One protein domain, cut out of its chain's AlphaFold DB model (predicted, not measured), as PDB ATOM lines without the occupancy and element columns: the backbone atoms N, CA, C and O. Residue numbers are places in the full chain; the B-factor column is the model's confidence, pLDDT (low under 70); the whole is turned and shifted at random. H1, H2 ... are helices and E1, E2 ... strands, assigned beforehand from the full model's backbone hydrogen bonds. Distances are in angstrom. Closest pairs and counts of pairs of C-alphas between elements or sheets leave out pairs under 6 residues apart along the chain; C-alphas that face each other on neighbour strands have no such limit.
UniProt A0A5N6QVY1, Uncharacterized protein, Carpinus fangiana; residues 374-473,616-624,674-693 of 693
ATOM      1  N   LEU A 374      65.557 116.081  83.766       94.44
ATOM      2  CA  LEU A 374      65.959 114.762  84.239       94.44
ATOM      3  C   LEU A 374      65.596 113.732  83.175       94.44
ATOM      4  O   LEU A 374      64.422 113.596  82.824       94.44
ATOM      5  N   LEU A 375      66.609 113.044  82.649       95.69
ATOM      6  CA  LEU A 375      66.481 112.081  81.563       95.69
ATOM      7  C   LEU A 375      67.102 110.735  81.950       95.69
ATOM      8  O   LEU A 375      68.136 110.682  82.614       95.69
ATOM      9  N   LYS A 376      66.515 109.637  81.473       94.44
ATOM     10  CA  LYS A 376      67.039 108.273  81.641       94.44
ATOM     11  C   LYS A 376      67.021 107.534  80.316       94.44
ATOM     12  O   LYS A 376      66.009 107.531  79.619       94.44
ATOM     13  N   CYS A 377      68.108 106.847  79.987       94.69
ATOM     14  CA  CYS A 377      68.159 105.984  78.813       94.69
ATOM     15  C   CYS A 377      67.833 104.545  79.210       94.69
ATOM     16  O   CYS A 377      68.542 103.939  80.011       94.69
ATOM     17  N   VAL A 378      66.808 103.962  78.596       93.12
ATOM     18  CA  VAL A 378      66.435 102.560  78.805       93.12
ATOM     19  C   VAL A 378      66.812 101.705  77.593       93.12
ATOM     20  O   VAL A 378      66.690 102.172  76.456       93.12
ATOM     21  N   PRO A 379      67.281 100.456  77.788       92.88
ATOM     22  CA  PRO A 379      67.502  99.500  76.708       92.88
ATOM     23  C   PRO A 379      66.304  99.352  75.780       92.88
ATOM     24  O   PRO A 379      65.166  99.412  76.230       92.88
ATOM     25  N   ASP A 380      66.556  99.135  74.489       92.50
ATOM     26  CA  ASP A 380      65.525  98.811  73.508       92.50
ATOM     27  C   ASP A 380      66.041  97.824  72.448       92.50
ATOM     28  O   ASP A 380      67.187  97.361  72.495       92.50
ATOM     29  N   ARG A 381      65.170  97.464  71.504       92.75
ATOM     30  CA  ARG A 381      65.472  96.558  70.396       92.75
ATOM     31  C   ARG A 381      66.557  97.113  69.473       92.75
ATOM     32  O   ARG A 381      66.718  98.320  69.280       92.75
ATOM     33  N   VAL A 382      67.286  96.192  68.855       94.62
ATOM     34  CA  VAL A 382      68.320  96.510  67.865       94.62
ATOM     35  C   VAL A 382      67.683  97.112  66.614       94.62
ATOM     36  O   VAL A 382      66.621  96.658  66.184       94.62
ATOM     37  N   THR A 383      68.350  98.095  66.010       96.25
ATOM     38  CA  THR A 383      67.950  98.688  64.726       96.25
ATOM     39  C   THR A 383      68.943  98.392  63.597       96.25
ATOM     40  O   THR A 383      70.117  98.100  63.837       96.25
ATOM     41  N   ASP A 384      68.452  98.437  62.359       95.81
ATOM     42  CA  ASP A 384      69.258  98.479  61.134       95.81
ATOM     43  C   ASP A 384      69.739  99.904  60.835       95.81
ATOM     44  O   ASP A 384      69.372 100.832  61.549       95.81
ATOM     45  N   ASN A 385      70.533 100.100  59.780       95.56
ATOM     46  CA  ASN A 385      71.078 101.392  59.350       95.56
ATOM     47  C   ASN A 385      69.998 102.455  59.103       95.56
ATOM     48  O   ASN A 385      70.229 103.626  59.397       95.56
ATOM     49  N   SER A 386      68.807 102.056  58.643       94.25
ATOM     50  CA  SER A 386      67.683 102.974  58.413       94.25
ATOM     51  C   SER A 386      66.996 103.431  59.705       94.25
ATOM     52  O   SER A 386      66.154 104.323  59.675       94.25
ATOM     53  N   GLY A 387      67.346 102.829  60.846       95.19
ATOM     54  CA  GLY A 387      66.697 103.070  62.132       95.19
ATOM     55  C   GLY A 387      65.464 102.196  62.360       95.19
ATOM     56  O   GLY A 387      64.763 102.389  63.352       95.19
ATOM     57  N   ALA A 388      65.181 101.222  61.493       95.94
ATOM     58  CA  ALA A 388      64.079 100.292  61.703       95.94
ATOM     59  C   ALA A 388      64.506  99.143  62.621       95.94
ATOM     60  O   ALA A 388      65.613  98.618  62.502       95.94
ATOM     61  N   MET A 389      63.637  98.734  63.548       95.38
ATOM     62  CA  MET A 389      63.940  97.609  64.433       95.38
ATOM     63  C   MET A 389      64.128  96.312  63.636       95.38
ATOM     64  O   MET A 389      63.351  96.007  62.725       95.38
ATOM     65  N   ILE A 390      65.136  95.519  64.000       94.06
ATOM     66  CA  ILE A 390      65.391  94.218  63.377       94.06
ATOM     67  C   ILE A 390      64.227  93.278  63.699       94.06
ATOM     68  O   ILE A 390      63.998  92.931  64.857       94.06
ATOM     69  N   SER A 391      63.449  92.899  62.681       91.56
ATOM     70  CA  SER A 391      62.313  91.991  62.854       91.56
ATOM     71  C   SER A 391      61.761  91.472  61.527       91.56
ATOM     72  O   SER A 391      61.749  92.170  60.514       91.56
ATOM     73  N   ASP A 392      61.152  90.287  61.571       88.94
ATOM     74  CA  ASP A 392      60.436  89.712  60.424       88.94
ATOM     75  C   ASP A 392      59.234  90.555  59.974       88.94
ATOM     76  O   ASP A 392      58.766  90.440  58.840       88.94
ATOM     77  N   VAL A 393      58.693  91.405  60.854       89.88
ATOM     78  CA  VAL A 393      57.628  92.349  60.491       89.88
ATOM     79  C   VAL A 393      58.174  93.412  59.542       89.88
ATOM     80  O   VAL A 393      57.633  93.587  58.452       89.88
ATOM     81  N   ILE A 394      59.265  94.080  59.925       91.75
ATOM     82  CA  ILE A 394      59.894  95.112  59.096       91.75
ATOM     83  C   ILE A 394      60.426  94.512  57.792       91.75
ATOM     84  O   ILE A 394      60.214  95.100  56.732       91.75
ATOM     85  N   LEU A 395      61.027  93.316  57.837       90.06
ATOM     86  CA  LEU A 395      61.448  92.588  56.634       90.06
ATOM     87  C   LEU A 395      60.288  92.396  55.648       90.06
ATOM     88  O   LEU A 395      60.424  92.736  54.474       90.06
ATOM     89  N   ARG A 396      59.132  91.904  56.114       90.69
ATOM     90  CA  ARG A 396      57.944  91.710  55.264       90.69
ATOM     91  C   ARG A 396      57.436  93.018  54.669       90.69
ATOM     92  O   ARG A 396      57.157  93.076  53.473       90.69
ATOM     93  N   MET A 397      57.362  94.074  55.474       89.88
ATOM     94  CA  MET A 397      56.927  95.396  55.006       89.88
ATOM     95  C   MET A 397      57.870  95.992  53.964       89.88
ATOM     96  O   MET A 397      57.420  96.613  53.004       89.88
ATOM     97  N   ASN A 398      59.171  95.749  54.106       90.19
ATOM     98  CA  ASN A 398      60.192  96.192  53.162       90.19
ATOM     99  C   ASN A 398      60.351  95.233  51.965       90.19
ATOM    100  O   ASN A 398      61.408  95.216  51.332       90.19
ATOM    101  N   ARG A 399      59.331  94.423  51.636       92.31
ATOM    102  CA  ARG A 399      59.351  93.455  50.520       92.31
ATOM    103  C   ARG A 399      60.546  92.492  50.591       92.31
ATOM    104  O   ARG A 399      61.165  92.191  49.575       92.31
ATOM    105  N   TYR A 400      60.881  92.039  51.799       87.69
ATOM    106  CA  TYR A 400      61.995  91.131  52.102       87.69
ATOM    107  C   TYR A 400      63.384  91.653  51.704       87.69
ATOM    108  O   TYR A 400      64.327  90.870  51.570       87.69
ATOM    109  N   ARG A 401      63.541  92.975  51.552       89.00
ATOM    110  CA  ARG A 401      64.869  93.587  51.459       89.00
ATOM    111  C   ARG A 401      65.626  93.361  52.774       89.00
ATOM    112  O   ARG A 401      65.048  93.636  53.830       89.00
ATOM    113  N   PRO A 402      66.874  92.858  52.735       89.44
ATOM    114  CA  PRO A 402      67.640  92.605  53.947       89.44
ATOM    115  C   PRO A 402      67.836  93.859  54.802       89.44
ATOM    116  O   PRO A 402      67.995  94.964  54.289       89.44
ATOM    117  N   GLN A 403      67.830  93.668  56.121       93.31
ATOM    118  CA  GLN A 403      68.099  94.725  57.093       93.31
ATOM    119  C   GLN A 403      69.603  94.793  57.386       93.31
ATOM    120  O   GLN A 403      70.150  93.914  58.064       93.31
ATOM    121  N   GLU A 404      70.258  95.827  56.860       93.69
ATOM    122  CA  GLU A 404      71.703  96.054  56.968       93.69
ATOM    123  C   GLU A 404      72.095  96.804  58.240       93.69
ATOM    124  O   GLU A 404      71.428  97.748  58.646       93.69
ATOM    125  N   GLY A 405      73.220  96.430  58.843       93.62
ATOM    126  CA  GLY A 405      73.763  97.064  60.038       93.62
ATOM    127  C   GLY A 405      73.110  96.594  61.333       93.62
ATOM    128  O   GLY A 405      71.970  96.128  61.360       93.62
ATOM    129  N   ARG A 406      73.856  96.683  62.434       94.94
ATOM    130  CA  ARG A 406      73.390  96.329  63.778       94.94
ATOM    131  C   ARG A 406      73.717  97.449  64.744       94.94
ATOM    132  O   ARG A 406      74.885  97.752  64.988       94.94
ATOM    133  N   TRP A 407      72.661  98.039  65.284       96.56
ATOM    134  CA  TRP A 407      72.725  99.170  66.190       96.56
ATOM    135  C   TRP A 407      72.036  98.831  67.502       96.56
ATOM    136  O   TRP A 407      70.864  98.450  67.511       96.56
ATOM    137  N   LEU A 408      72.745  98.991  68.616       95.88
ATOM    138  CA  LEU A 408      72.104  99.000  69.927       95.88
ATOM    139  C   LEU A 408      71.302 100.288  70.055       95.88
ATOM    140  O   LEU A 408      71.823 101.358  69.750       95.88
ATOM    141  N   SER A 409      70.067 100.187  70.533       96.00
ATOM    142  CA  SER A 409      69.196 101.350  70.693       96.00
ATOM    143  C   SER A 409      68.853 101.558  72.163       96.00
ATOM    144  O   SER A 409      68.685 100.589  72.915       96.00
ATOM    145  N   ARG A 410      68.757 102.820  72.578       95.75
ATOM    146  CA  ARG A 410      68.249 103.244  73.882       95.75
ATOM    147  C   ARG A 410      67.164 104.289  73.684       95.75
ATOM    148  O   ARG A 410      67.339 105.217  72.900       95.75
ATOM    149  N   THR A 411      66.066 104.134  74.404       95.94
ATOM    150  CA  THR A 411      64.997 105.133  74.451       95.94
ATOM    151  C   THR A 411      65.299 106.088  75.591       95.94
ATOM    152  O   THR A 411      65.508 105.638  76.714       95.94
ATOM    153  N   VAL A 412      65.355 107.385  75.313       96.75
ATOM    154  CA  VAL A 412      65.561 108.415  76.333       96.75
ATOM    155  C   VAL A 412      64.200 108.893  76.805       96.75
ATOM    156  O   VAL A 412      63.405 109.396  76.010       96.75
ATOM    157  N   LEU A 413      63.945 108.707  78.093       94.19
ATOM    158  CA  LEU A 413      62.724 109.108  78.770       94.19
ATOM    159  C   LEU A 413      62.978 110.361  79.605       94.19
ATOM    160  O   LEU A 413      64.047 110.471  80.205       94.19
ATOM    161  N   ASP A 414      62.006 111.266  79.677       91.75
ATOM    162  CA  ASP A 414      62.031 112.381  80.630       91.75
ATOM    163  C   ASP A 414      61.494 112.009  82.022       91.75
ATOM    164  O   ASP A 414      61.060 110.884  82.263       91.75
ATOM    165  N   HIS A 415      61.495 112.989  82.931       87.38
ATOM    166  CA  HIS A 415      60.966 112.901  84.298       87.38
ATOM    167  C   HIS A 415      59.541 112.322  84.398       87.38
ATOM    168  O   HIS A 415      59.204 111.701  85.405       87.38
ATOM    169  N   ALA A 416      58.719 112.483  83.354       84.62
ATOM    170  CA  ALA A 416      57.347 111.984  83.282       84.62
ATOM    171  C   ALA A 416      57.223 110.658  82.500       84.62
ATOM    172  O   ALA A 416      56.110 110.190  82.250       84.62
ATOM    173  N   GLY A 417      58.339 110.060  82.075       87.88
ATOM    174  CA  GLY A 417      58.379 108.816  81.309       87.88
ATOM    175  C   GLY A 417      58.009 108.964  79.829       87.88
ATOM    176  O   GLY A 417      57.654 107.972  79.192       87.88
ATOM    177  N   ARG A 418      58.044 110.179  79.265       89.06
ATOM    178  CA  ARG A 418      57.794 110.415  77.832       89.06
ATOM    179  C   ARG A 418      59.065 110.191  77.026       89.06
ATOM    180  O   ARG A 418      60.148 110.549  77.468       89.06
ATOM    181  N   GLU A 419      58.925 109.633  75.828       93.50
ATOM    182  CA  GLU A 419      60.051 109.410  74.915       93.50
ATOM    183  C   GLU A 419      60.484 110.727  74.254       93.50
ATOM    184  O   GLU A 419      59.735 111.302  73.462       93.50
ATOM    185  N   CYS A 420      61.697 111.184  74.564       95.06
ATOM    186  CA  CYS A 420      62.251 112.436  74.041       95.06
ATOM    187  C   CYS A 420      63.260 112.205  72.914       95.06
ATOM    188  O   CYS A 420      63.279 112.954  71.935       95.06
ATOM    189  N   PHE A 421      64.095 111.173  73.040       97.81
ATOM    190  CA  PHE A 421      65.117 110.842  72.048       97.81
ATOM    191  C   PHE A 421      65.288 109.335  71.894       97.81
ATOM    192  O   PHE A 421      64.939 108.544  72.773       97.81
ATOM    193  N   VAL A 422      65.940 108.948  70.801       98.00
ATOM    194  CA  VAL A 422      66.487 107.607  70.605       98.00
ATOM    195  C   VAL A 422      67.993 107.712  70.405       98.00
ATOM    196  O   VAL A 422      68.456 108.322  69.442       98.00
ATOM    197  N   VAL A 423      68.761 107.081  71.293       98.12
ATOM    198  CA  VAL A 423      70.208 106.906  71.129       98.12
ATOM    199  C   VAL A 423      70.458 105.608  70.376       98.12
ATOM    200  O   VAL A 423      69.895 104.568  70.720       98.12
ATOM    201  N   ARG A 424      71.325 105.640  69.368       97.69
ATOM    202  CA  ARG A 424      71.749 104.467  68.600       97.69
ATOM    203  C   ARG A 424      73.266 104.369  68.617       97.69
ATOM    204  O   ARG A 424      73.952 105.352  68.377       97.69
ATOM    205  N   MET A 425      73.791 103.179  68.881       97.00
ATOM    206  CA  MET A 425      75.227 102.894  68.911       97.00
ATOM    207  C   MET A 425      75.538 101.826  67.869       97.00
ATOM    208  O   MET A 425      74.987 100.722  67.944       97.00
ATOM    209  N   ARG A 426      76.397 102.137  66.895       96.00
ATOM    210  CA  ARG A 426      76.749 101.196  65.825       96.00
ATOM    211  C   ARG A 426      77.667 100.104  66.365       96.00
ATOM    212  O   ARG A 426      78.666 100.384  67.022       96.00
ATOM    213  N   VAL A 427      77.313  98.852  66.088       94.44
ATOM    214  CA  VAL A 427      78.030  97.664  66.581       94.44
ATOM    215  C   VAL A 427      78.447  96.744  65.442       94.44
ATOM    216  O   VAL A 427      79.541  96.185  65.478       94.44
ATOM    217  N   GLY A 428      77.592  96.574  64.434       92.25
ATOM    218  CA  GLY A 428      77.856  95.655  63.335       92.25
ATOM    219  C   GLY A 428      77.420  96.171  61.973       92.25
ATOM    220  O   GLY A 428      76.610  97.092  61.859       92.25
ATOM    221  N   GLU A 429      77.961  95.539  60.942       92.88
ATOM    222  CA  GLU A 429      77.666  95.766  59.531       92.88
ATOM    223  C   GLU A 429      77.198  94.479  58.841       92.88
ATOM    224  O   GLU A 429      77.180  93.399  59.439       92.88
ATOM    225  N   GLY A 430      76.770  94.608  57.585       91.12
ATOM    226  CA  GLY A 430      76.158  93.519  56.830       91.12
ATOM    227  C   GLY A 430      74.733  93.207  57.287       91.12
ATOM    228  O   GLY A 430      74.138  93.911  58.106       91.12
ATOM    229  N   PHE A 431      74.154  92.148  56.735       89.06
ATOM    230  CA  PHE A 431      72.800  91.709  57.052       89.06
ATOM    231  C   PHE A 431      72.774  90.221  57.395       89.06
ATOM    232  O   PHE A 431      73.760  89.502  57.261       89.06
ATOM    233  N   TRP A 432      71.631  89.764  57.899       87.69
ATOM    234  CA  TRP A 432      71.426  88.355  58.199       87.69
ATOM    235  C   TRP A 432      70.579  87.712  57.107       87.69
ATOM    236  O   TRP A 432      69.513  88.231  56.761       87.69
ATOM    237  N   ARG A 433      71.022  86.557  56.608       84.88
ATOM    238  CA  ARG A 433      70.255  85.703  55.698       84.88
ATOM    239  C   ARG A 433      70.485  84.240  56.060       84.88
ATOM    240  O   ARG A 433      71.621  83.789  56.202       84.88
ATOM    241  N   ARG A 434      69.393  83.477  56.180       78.19
ATOM    242  CA  ARG A 434      69.445  82.040  56.489       78.19
ATOM    243  C   ARG A 434      70.329  81.313  55.463       78.19
ATOM    244  O   ARG A 434      70.036  81.362  54.273       78.19
ATOM    245  N   GLY A 435      71.367  80.622  55.939       72.19
ATOM    246  CA  GLY A 435      72.200  79.732  55.120       72.19
ATOM    247  C   GLY A 435      73.442  80.350  54.466       72.19
ATOM    248  O   GLY A 435      74.059  79.659  53.666       72.19
ATOM    249  N   GLY A 436      73.838  81.591  54.786       71.50
ATOM    250  CA  GLY A 436      75.084  82.131  54.216       71.50
ATOM    251  C   GLY A 436      75.628  83.441  54.786       71.50
ATOM    252  O   GLY A 436      76.841  83.612  54.792       71.50
ATOM    253  N   GLU A 437      74.787  84.347  55.301       81.81
ATOM    254  CA  GLU A 437      75.246  85.689  55.699       81.81
ATOM    255  C   GLU A 437      74.922  85.996  57.159       81.81
ATOM    256  O   GLU A 437      73.787  85.823  57.620       81.81
ATOM    257  N   ILE A 438      75.943  86.444  57.890       86.38
ATOM    258  CA  ILE A 438      75.877  86.769  59.312       86.38
ATOM    259  C   ILE A 438      76.524  88.149  59.504       86.38
ATOM    260  O   ILE A 438      77.642  88.343  59.027       86.38
ATOM    261  N   PRO A 439      75.876  89.086  60.221       90.31
ATOM    262  CA  PRO A 439      76.461  90.392  60.506       90.31
ATOM    263  C   PRO A 439      77.783  90.290  61.280       90.31
ATOM    264  O   PRO A 439      77.913  89.471  62.198       90.31
ATOM    265  N   THR A 440      78.737  91.158  60.949       91.19
ATOM    266  CA  THR A 440      80.082  91.216  61.547       91.19
ATOM    267  C   THR A 440      80.284  92.500  62.344       91.19
ATOM    268  O   THR A 440      79.589  93.489  62.126       91.19
ATOM    269  N   ALA A 441      81.198  92.480  63.319       92.38
ATOM    270  CA  ALA A 441      81.482  93.651  64.150       92.38
ATOM    271  C   ALA A 441      82.228  94.710  63.334       92.38
ATOM    272  O   ALA A 441      83.159  94.363  62.607       92.38
ATOM    273  N   VAL A 442      81.847  95.980  63.487       93.19
ATOM    274  CA  VAL A 442      82.567  97.090  62.849       93.19
ATOM    275  C   VAL A 442      83.866  97.409  63.592       93.19
ATOM    276  O   VAL A 442      84.002  97.141  64.797       93.19
ATOM    277  N   LYS A 443      84.815  98.009  62.870       90.94
ATOM    278  CA  LYS A 443      86.058  98.528  63.448       90.94
ATOM    279  C   LYS A 443      85.782  99.700  64.391       90.94
ATOM    280  O   LYS A 443      84.679 100.243  64.390       90.94
ATOM    281  N   TRP A 444      86.761 100.062  65.218       86.38
ATOM    282  CA  TRP A 444      86.590 101.088  66.250       86.38
ATOM    283  C   TRP A 444      86.148 102.430  65.662       86.38
ATOM    284  O   TRP A 444      85.178 102.996  66.148       86.38
ATOM    285  N   GLU A 445      86.784 102.878  64.584       89.69
ATOM    286  CA  GLU A 445      86.501 104.126  63.868       89.69
ATOM    287  C   GLU A 445      85.045 104.249  63.381       89.69
ATOM    288  O   GLU A 445      84.506 105.350  63.291       89.69
ATOM    289  N   ASP A 446      84.373 103.118  63.153       91.38
ATOM    290  CA  ASP A 446      82.993 103.051  62.673       91.38
ATOM    291  C   ASP A 446      81.957 102.923  63.805       91.38
ATOM    292  O   ASP A 446      80.750 102.891  63.540       91.38
ATOM    293  N   ARG A 447      82.375 102.846  65.079       92.69
ATOM    294  CA  ARG A 447      81.485 102.688  66.254       92.69
ATOM    295  C   ARG A 447      80.854 104.009  66.687       92.69
ATOM    296  O   ARG A 447      80.984 104.436  67.833       92.69
ATOM    297  N   ILE A 448      80.158 104.649  65.759       96.06
ATOM    298  CA  ILE A 448      79.516 105.945  65.972       96.06
ATOM    299  C   ILE A 448      78.288 105.848  66.887       96.06
ATOM    300  O   ILE A 448      77.608 104.816  66.958       96.06
ATOM    301  N   ILE A 449      77.996 106.954  67.567       98.00
ATOM    302  CA  ILE A 449      76.786 107.156  68.369       98.00
ATOM    303  C   ILE A 449      75.928 108.206  67.664       98.00
ATOM    304  O   ILE A 449      76.446 109.241  67.256       98.00
ATOM    305  N   GLU A 450      74.625 107.963  67.555       97.94
ATOM    306  CA  GLU A 450      73.631 108.914  67.050       97.94
ATOM    307  C   GLU A 450      72.566 109.188  68.113       97.94
ATOM    308  O   GLU A 450      72.081 108.259  68.759       97.94
ATOM    309  N   ILE A 451      72.139 110.442  68.233       98.31
ATOM    310  CA  ILE A 451      70.959 110.851  68.996       98.31
ATOM    311  C   ILE A 451      69.927 111.394  68.016       98.31
ATOM    312  O   ILE A 451      70.207 112.306  67.235       98.31
ATOM    313  N   ARG A 452      68.727 110.816  68.051       98.00
ATOM    314  CA  ARG A 452      67.594 111.174  67.193       98.00
ATOM    315  C   ARG A 452      66.480 111.785  68.027       98.00
ATOM    316  O   ARG A 452      66.097 111.204  69.038       98.00
ATOM    317  N   GLU A 453      65.975 112.942  67.613       97.19
ATOM    318  CA  GLU A 453      64.914 113.668  68.320       97.19
ATOM    319  C   GLU A 453      63.541 113.070  68.018       97.19
ATOM    320  O   GLU A 453      63.147 112.965  66.856       97.19
ATOM    321  N   GLY A 454      62.801 112.727  69.072       95.56
ATOM    322  CA  GLY A 454      61.433 112.231  68.993       95.56
ATOM    323  C   GLY A 454      61.244 110.838  69.587       95.56
ATOM    324  O   GLY A 454      62.164 110.226  70.135       95.56
ATOM    325  N   SER A 455      60.017 110.344  69.451       94.62
ATOM    326  CA  SER A 455      59.581 109.022  69.897       94.62
ATOM    327  C   SER A 455      59.632 107.985  68.773       94.62
ATOM    328  O   SER A 455      59.743 108.308  67.586       94.62
ATOM    329  N   TRP A 456      59.532 106.706  69.134       95.38
ATOM    330  CA  TRP A 456      59.464 105.641  68.137       95.38
ATOM    331  C   TRP A 456      58.183 105.727  67.300       95.38
ATOM    332  O   TRP A 456      57.073 105.853  67.815       95.38
ATOM    333  N   SER A 457      58.324 105.544  65.988       95.31
ATOM    334  CA  SER A 457      57.191 105.322  65.088       95.31
ATOM    335  C   SER A 457      56.816 103.839  65.099       95.31
ATOM    336  O   SER A 457      57.386 103.038  64.350       95.31
ATOM    337  N   TYR A 458      55.903 103.453  65.993       93.25
ATOM    338  CA  TYR A 458      55.456 102.064  66.122       93.25
ATOM    339  C   TYR A 458      54.587 101.621  64.956       93.25
ATOM    340  O   TYR A 458      53.685 102.321  64.509       93.25
ATOM    341  N   VAL A 459      54.849 100.400  64.508       90.50
ATOM    342  CA  VAL A 459      54.122  99.746  63.426       90.50
ATOM    343  C   VAL A 459      53.215  98.651  63.978       90.50
ATOM    344  O   VAL A 459      52.046  98.574  63.620       90.50
ATOM    345  N   THR A 460      53.754  97.775  64.832       87.81
ATOM    346  CA  THR A 460      52.975  96.710  65.478       87.81
ATOM    347  C   THR A 460      53.582  96.336  66.822       87.81
ATOM    348  O   THR A 460      54.758  95.971  66.912       87.81
ATOM    349  N   GLY A 461      52.778  96.400  67.883       85.31
ATOM    350  CA  GLY A 461      53.258  96.171  69.245       85.31
ATOM    351  C   GLY A 461      54.531  96.989  69.542       85.31
ATOM    352  O   GLY A 461      54.559  98.177  69.234       85.31
ATOM    353  N   PRO A 462      55.602  96.378  70.084       85.94
ATOM    354  CA  PRO A 462      56.845  97.079  70.408       85.94
ATOM    355  C   PRO A 462      57.793  97.258  69.208       85.94
ATOM    356  O   PRO A 462      58.952  97.597  69.416       85.94
ATOM    357  N   ILE A 463      57.367  96.957  67.974       91.19
ATOM    358  CA  ILE A 463      58.203  97.056  66.768       91.19
ATOM    359  C   ILE A 463      57.934  98.392  66.081       91.19
ATOM    360  O   ILE A 463      56.788  98.695  65.737       91.19
ATOM    361  N   GLY A 464      58.993  99.159  65.825       94.38
ATOM    362  CA  GLY A 464      58.896 100.469  65.189       94.38
ATOM    363  C   GLY A 464      60.163 100.913  64.462       94.38
ATOM    364  O   GLY A 464      61.079 100.124  64.206       94.38
ATOM    365  N   ARG A 465      60.185 102.200  64.117       96.62
ATOM    366  CA  ARG A 465      61.317 102.907  63.504       96.62
ATOM    367  C   ARG A 465      61.733 104.085  64.377       96.62
ATOM    368  O   ARG A 465      60.874 104.755  64.948       96.62
ATOM    369  N   ALA A 466      63.037 104.300  64.501       96.88
ATOM    370  CA  ALA A 466      63.593 105.457  65.187       96.88
ATOM    371  C   ALA A 466      63.255 106.744  64.409       96.88
ATOM    372  O   ALA A 466      63.066 106.672  63.190       96.88
ATOM    373  N   PRO A 467      63.216 107.912  65.073       96.62
ATOM    374  CA  PRO A 467      63.002 109.186  64.396       96.62
ATOM    375  C   PRO A 467      64.043 109.455  63.302       96.62
ATOM    376  O   PRO A 467      65.192 109.018  63.394       96.62
ATOM    377  N   GLU A 468      63.663 110.201  62.267       94.19
ATOM    378  CA  GLU A 468      64.564 110.521  61.151       94.19
ATOM    379  C   GLU A 468      65.567 111.630  61.501       94.19
ATOM    380  O   GLU A 468      66.714 111.585  61.059       94.19
ATOM    381  N   LYS A 469      65.156 112.606  62.321       96.19
ATOM    382  CA  LYS A 469      65.959 113.786  62.663       96.19
ATOM    383  C   LYS A 469      67.102 113.420  63.614       96.19
ATOM    384  O   LYS A 469      66.889 113.264  64.816       96.19
ATOM    385  N   VAL A 470      68.319 113.322  63.085       97.19
ATOM    386  CA  VAL A 470      69.552 113.218  63.881       97.19
ATOM    387  C   VAL A 470      69.913 114.606  64.408       97.19
ATOM    388  O   VAL A 470      70.034 115.549  63.629       97.19
ATOM    389  N   VAL A 471      70.066 114.730  65.724       97.25
ATOM    390  CA  VAL A 471      70.384 115.997  66.408       97.25
ATOM    391  C   VAL A 471      71.771 116.010  67.036       97.25
ATOM    392  O   VAL A 471      72.294 117.080  67.327       97.25
ATOM    393  N   GLY A 472      72.395 114.845  67.203       97.44
ATOM    394  CA  GLY A 472      73.773 114.765  67.664       97.44
ATOM    395  C   GLY A 472      74.452 113.469  67.270       97.44
ATOM    396  O   GLY A 472      73.803 112.426  67.162       97.44
ATOM    397  N   THR A 473      75.765 113.528  67.079       98.06
ATOM    398  CA  THR A 473      76.594 112.351  66.821       98.06
ATOM    399  C   THR A 473      77.900 112.415  67.595       98.06
ATOM    400  O   THR A 473      78.488 113.489  67.702       98.06
ATOM    401  N   LEU A 616      74.459  94.964  76.534       88.88
ATOM    402  CA  LEU A 616      74.010  93.727  75.880       88.88
ATOM    403  C   LEU A 616      72.495  93.481  75.954       88.88
ATOM    404  O   LEU A 616      71.986  92.601  75.255       88.88
ATOM    405  N   THR A 617      71.743  94.237  76.759       88.50
ATOM    406  CA  THR A 617      70.280  94.137  76.765       88.50
ATOM    407  C   THR A 617      69.705  94.733  75.477       88.50
ATOM    408  O   THR A 617      69.858  95.923  75.186       88.50
ATOM    409  N   ARG A 618      69.019  93.878  74.704       89.94
ATOM    410  CA  ARG A 618      68.455  94.168  73.368       89.94
ATOM    411  C   ARG A 618      66.922  94.161  73.346       89.94
ATOM    412  O   ARG A 618      66.291  93.841  72.342       89.94
ATOM    413  N   ARG A 619      66.302  94.465  74.483       86.75
ATOM    414  CA  ARG A 619      64.847  94.555  74.643       86.75
ATOM    415  C   ARG A 619      64.502  95.728  75.540       86.75
ATOM    416  O   ARG A 619      65.309  96.104  76.385       86.75
ATOM    417  N   ARG A 620      63.275  96.224  75.405       83.44
ATOM    418  CA  ARG A 620      62.741  97.238  76.306       83.44
ATOM    419  C   ARG A 620      62.594  96.694  77.724       83.44
ATOM    420  O   ARG A 620      61.863  95.722  77.928       83.44
ATOM    421  N   LEU A 621      63.293  97.312  78.676       81.75
ATOM    422  CA  LEU A 621      63.063  97.090  80.104       81.75
ATOM    423  C   LEU A 621      61.787  97.816  80.536       81.75
ATOM    424  O   LEU A 621      61.440  98.862  79.985       81.75
ATOM    425  N   LYS A 622      61.050  97.223  81.476       76.06
ATOM    426  CA  LYS A 622      59.827  97.838  81.993       76.06
ATOM    427  C   LYS A 622      60.198  98.931  82.991       76.06
ATOM    428  O   LYS A 622      60.915  98.669  83.946       76.06
ATOM    429  N   GLU A 623      59.650 100.115  82.768       80.25
ATOM    430  CA  GLU A 623      59.656 101.214  83.731       80.25
ATOM    431  C   GLU A 623      58.298 101.300  84.433       80.25
ATOM    432  O   GLU A 623      57.300 100.724  83.971       80.25
ATOM    433  N   ALA A 624      58.260 102.036  85.547       75.44
ATOM    434  CA  ALA A 624      57.014 102.353  86.229       75.44
ATOM    435  C   ALA A 624      56.014 102.967  85.237       75.44
ATOM    436  O   ALA A 624      56.371 103.742  84.348       75.44
ATOM    437  N   ALA A 674      68.815  82.075  79.586       41.88
ATOM    438  CA  ALA A 674      69.185  81.965  78.186       41.88
ATOM    439  C   ALA A 674      68.208  82.834  77.378       41.88
ATOM    440  O   ALA A 674      67.093  82.421  77.054       41.88
ATOM    441  N   PHE A 675      68.578  84.093  77.147       53.59
ATOM    442  CA  PHE A 675      67.808  85.005  76.329       53.59
ATOM    443  C   PHE A 675      67.948  84.496  74.898       53.59
ATOM    444  O   PHE A 675      68.968  84.698  74.245       53.59
ATOM    445  N   ASN A 676      66.926  83.788  74.423       56.06
ATOM    446  CA  ASN A 676      66.840  83.345  73.037       56.06
ATOM    447  C   ASN A 676      66.551  84.560  72.145       56.06
ATOM    448  O   ASN A 676      65.415  84.792  71.732       56.06
ATOM    449  N   TYR A 677      67.577  85.374  71.895       72.19
ATOM    450  CA  TYR A 677      67.523  86.441  70.905       72.19
ATOM    451  C   TYR A 677      67.395  85.840  69.505       72.19
ATOM    452  O   TYR A 677      67.965  84.785  69.207       72.19
ATOM    453  N   SER A 678      66.636  86.508  68.635       73.81
ATOM    454  CA  SER A 678      66.443  86.024  67.269       73.81
ATOM    455  C   SER A 678      67.789  85.974  66.531       73.81
ATOM    456  O   SER A 678      68.533  86.957  66.582       73.81
ATOM    457  N   PRO A 679      68.102  84.902  65.776       76.00
ATOM    458  CA  PRO A 679      69.314  84.839  64.954       76.00
ATOM    459  C   PRO A 679      69.456  86.033  63.998       76.00
ATOM    460  O   PRO A 679      70.572  86.447  63.691       76.00
ATOM    461  N   VAL A 680      68.325  86.616  63.581       82.81
ATOM    462  CA  VAL A 680      68.253  87.786  62.695       82.81
ATOM    463  C   VAL A 680      68.899  89.021  63.330       82.81
ATOM    464  O   VAL A 680      69.521  89.819  62.631       82.81
ATOM    465  N   GLU A 681      68.822  89.169  64.655       85.06
ATOM    466  CA  GLU A 681      69.453  90.273  65.390       85.06
ATOM    467  C   GLU A 681      70.981  90.156  65.426       85.06
ATOM    468  O   GLU A 681      71.660  91.148  65.669       85.06
ATOM    469  N   GLY A 682      71.546  88.982  65.147       83.38
ATOM    470  CA  GLY A 682      72.968  88.694  65.322       83.38
ATOM    471  C   GLY A 682      73.276  88.050  66.677       83.38
ATOM    472  O   GLY A 682      72.530  88.189  67.654       83.38
ATOM    473  N   SER A 683      74.384  87.306  66.719       85.75
ATOM    474  CA  SER A 683      74.804  86.523  67.887       85.75
ATOM    475  C   SER A 683      75.275  87.411  69.042       85.75
ATOM    476  O   SER A 683      75.768  88.511  68.820       85.75
ATOM    477  N   ASP A 684      75.212  86.920  70.283       86.00
ATOM    478  CA  ASP A 684      75.780  87.642  71.436       86.00
ATOM    479  C   ASP A 684      77.267  87.966  71.245       86.00
ATOM    480  O   ASP A 684      77.742  89.013  71.680       86.00
ATOM    481  N   ASN A 685      78.002  87.095  70.547       87.38
ATOM    482  CA  ASN A 685      79.416  87.301  70.241       87.38
ATOM    483  C   ASN A 685      79.657  88.548  69.381       87.38
ATOM    484  O   ASN A 685      80.674  89.211  69.578       87.38
ATOM    485  N   LEU A 686      78.739  88.890  68.467       90.62
ATOM    486  CA  LEU A 686      78.809  90.129  67.689       90.62
ATOM    487  C   LEU A 686      78.799  91.350  68.614       90.62
ATOM    488  O   LEU A 686      79.677  92.205  68.530       90.62
ATOM    489  N   TYR A 687      77.830  91.404  69.529       90.62
ATOM    490  CA  TYR A 687      77.661  92.539  70.434       90.62
ATOM    491  C   TYR A 687      78.769  92.611  71.479       90.62
ATOM    492  O   TYR A 687      79.308  93.689  71.705       90.62
ATOM    493  N   LYS A 688      79.184  91.471  72.044       89.44
ATOM    494  CA  LYS A 688      80.346  91.408  72.941       89.44
ATOM    495  C   LYS A 688      81.598  91.944  72.248       89.44
ATOM    496  O   LYS A 688      82.253  92.812  72.806       89.44
ATOM    497  N   ARG A 689      81.882  91.526  71.009       87.06
ATOM    498  CA  ARG A 689      83.016  92.063  70.238       87.06
ATOM    499  C   ARG A 689      82.893  93.551  69.932       87.06
ATOM    500  O   ARG A 689      83.910  94.209  69.837       87.06
ATOM    501  N   GLY A 690      81.688  94.088  69.765       81.88
ATOM    502  CA  GLY A 690      81.508  95.520  69.521       81.88
ATOM    503  C   GLY A 690      81.430  96.389  70.782       81.88
ATOM    504  O   GLY A 690      81.367  97.611  70.659       81.88
ATOM    505  N   ILE A 691      81.383  95.809  71.987       83.38
ATOM    506  CA  ILE A 691      81.341  96.537  73.273       83.38
ATOM    507  C   ILE A 691      82.639  96.360  74.068       83.38
ATOM    508  O   ILE A 691      83.176  97.328  74.595       83.38
ATOM    509  N   ILE A 692      83.110  95.121  74.168       82.75
ATOM    510  CA  ILE A 692      84.133  94.665  75.118       82.75
ATOM    511  C   ILE A 692      85.501  94.523  74.436       82.75
ATOM    512  O   ILE A 692      86.534  94.571  75.096       82.75
ATOM    513  N   THR A 693      85.507  94.299  73.120       68.75
ATOM    514  CA  THR A 693      86.713  94.159  72.284       68.75
ATOM    515  C   THR A 693      86.873  95.390  71.417       68.75
ATOM    516  O   THR A 693      88.024  95.781  71.169       68.75
TER     517      THR A 693
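What this domain is: This is residues 374 to 473, 616 to 624 and 674 to 693 of the 693 residues of an uncharacterized protein of Carpinus fangiana (UniProt A0A5N6QVY1). A strongly twisted wall of five antiparallel strands, E1 to E4 and E7, has the short helix H2 lying across one end of one face, and a small side group made of the hairpin E5 and E6 with the short helix H1 near it. A long loop, residues 430 to 448, runs out from the end of E3 and folds back before E4. The printed part has 129 residues, with two named helices and seven named strands in the order E1 H1 E2 E3 E4 E5 E6 E7 H2; the large sheet has the order E1 - E2 - E3 - E4 - E7. The class is mixed, helices and strands, with 60 residues in named elements, under half of those printed. The whole is compact, with a radius of gyration of the C-alphas of 14.2 A and spans of 45 by 33 by 32 A.

Where its parts are: E1, residues 374 to 383, begins with C-alpha 374 at (65.959, 114.762, 84.239), measures 25.4 A and bends by 61 degrees at residue 380. E2, residues 406 to 414, measures 25.9 A, and E3, residues 419 to 429, 27.1 A. E4 is residues 449 to 453, 13.5 A, and E7 residues 470 to 473, ending at (76.594, 112.351, 66.821). E5 is residues 457 to 460, E6 residues 463 to 465 and H1 residues 392 to 397. H2, residues 684 to 691, measures 10.6 A and ends at (81.341, 96.537, 73.273).

How they stand to each other: E2, E3 and E4 form a meander, each strand the antiparallel neighbour of the one before. N 410 and O 423 are 2.8 A apart across the hairpin E2 and E3, and N 424 and O 450 2.8 A across the hairpin E3 and E4. The edge strands pair through N 378 and O 411, 2.8 A, for E1 and E2, and N 451 and O 472, 2.8 A, for E4 and E7. H2 is on this sheet at a height of 9.5 A, over E3 and only just over E2, on which 3 of its C-alphas fall. It runs across the strands, at 81 degrees to E3 on the local plane; the closest C-alphas of E3 and H2, Val 427 and Gly 690, are 5.0 A apart. In the hairpin E5 and E6, N 459 and O 463 are 2.9 A apart. H1 and E5 are near each other, with 5 pairs of C-alphas within 10 A, while H1 and H2 are apart. In H1 and H2 every O i to N i+4 pair is within hydrogen-bond range.

The domain as a whole: The farthest C-alphas, Leu 374 and Gly 435, are 46.0 A apart. Residues 474 to 615 and 625 to 673 are not printed; the gaps between C-alphas are 20.9 A and 25.1 A. The link E3 to E4 is long, 19 residues. Mean pLDDT of the printed part is 89.6; residues 674 to 676 and 693 are under 70.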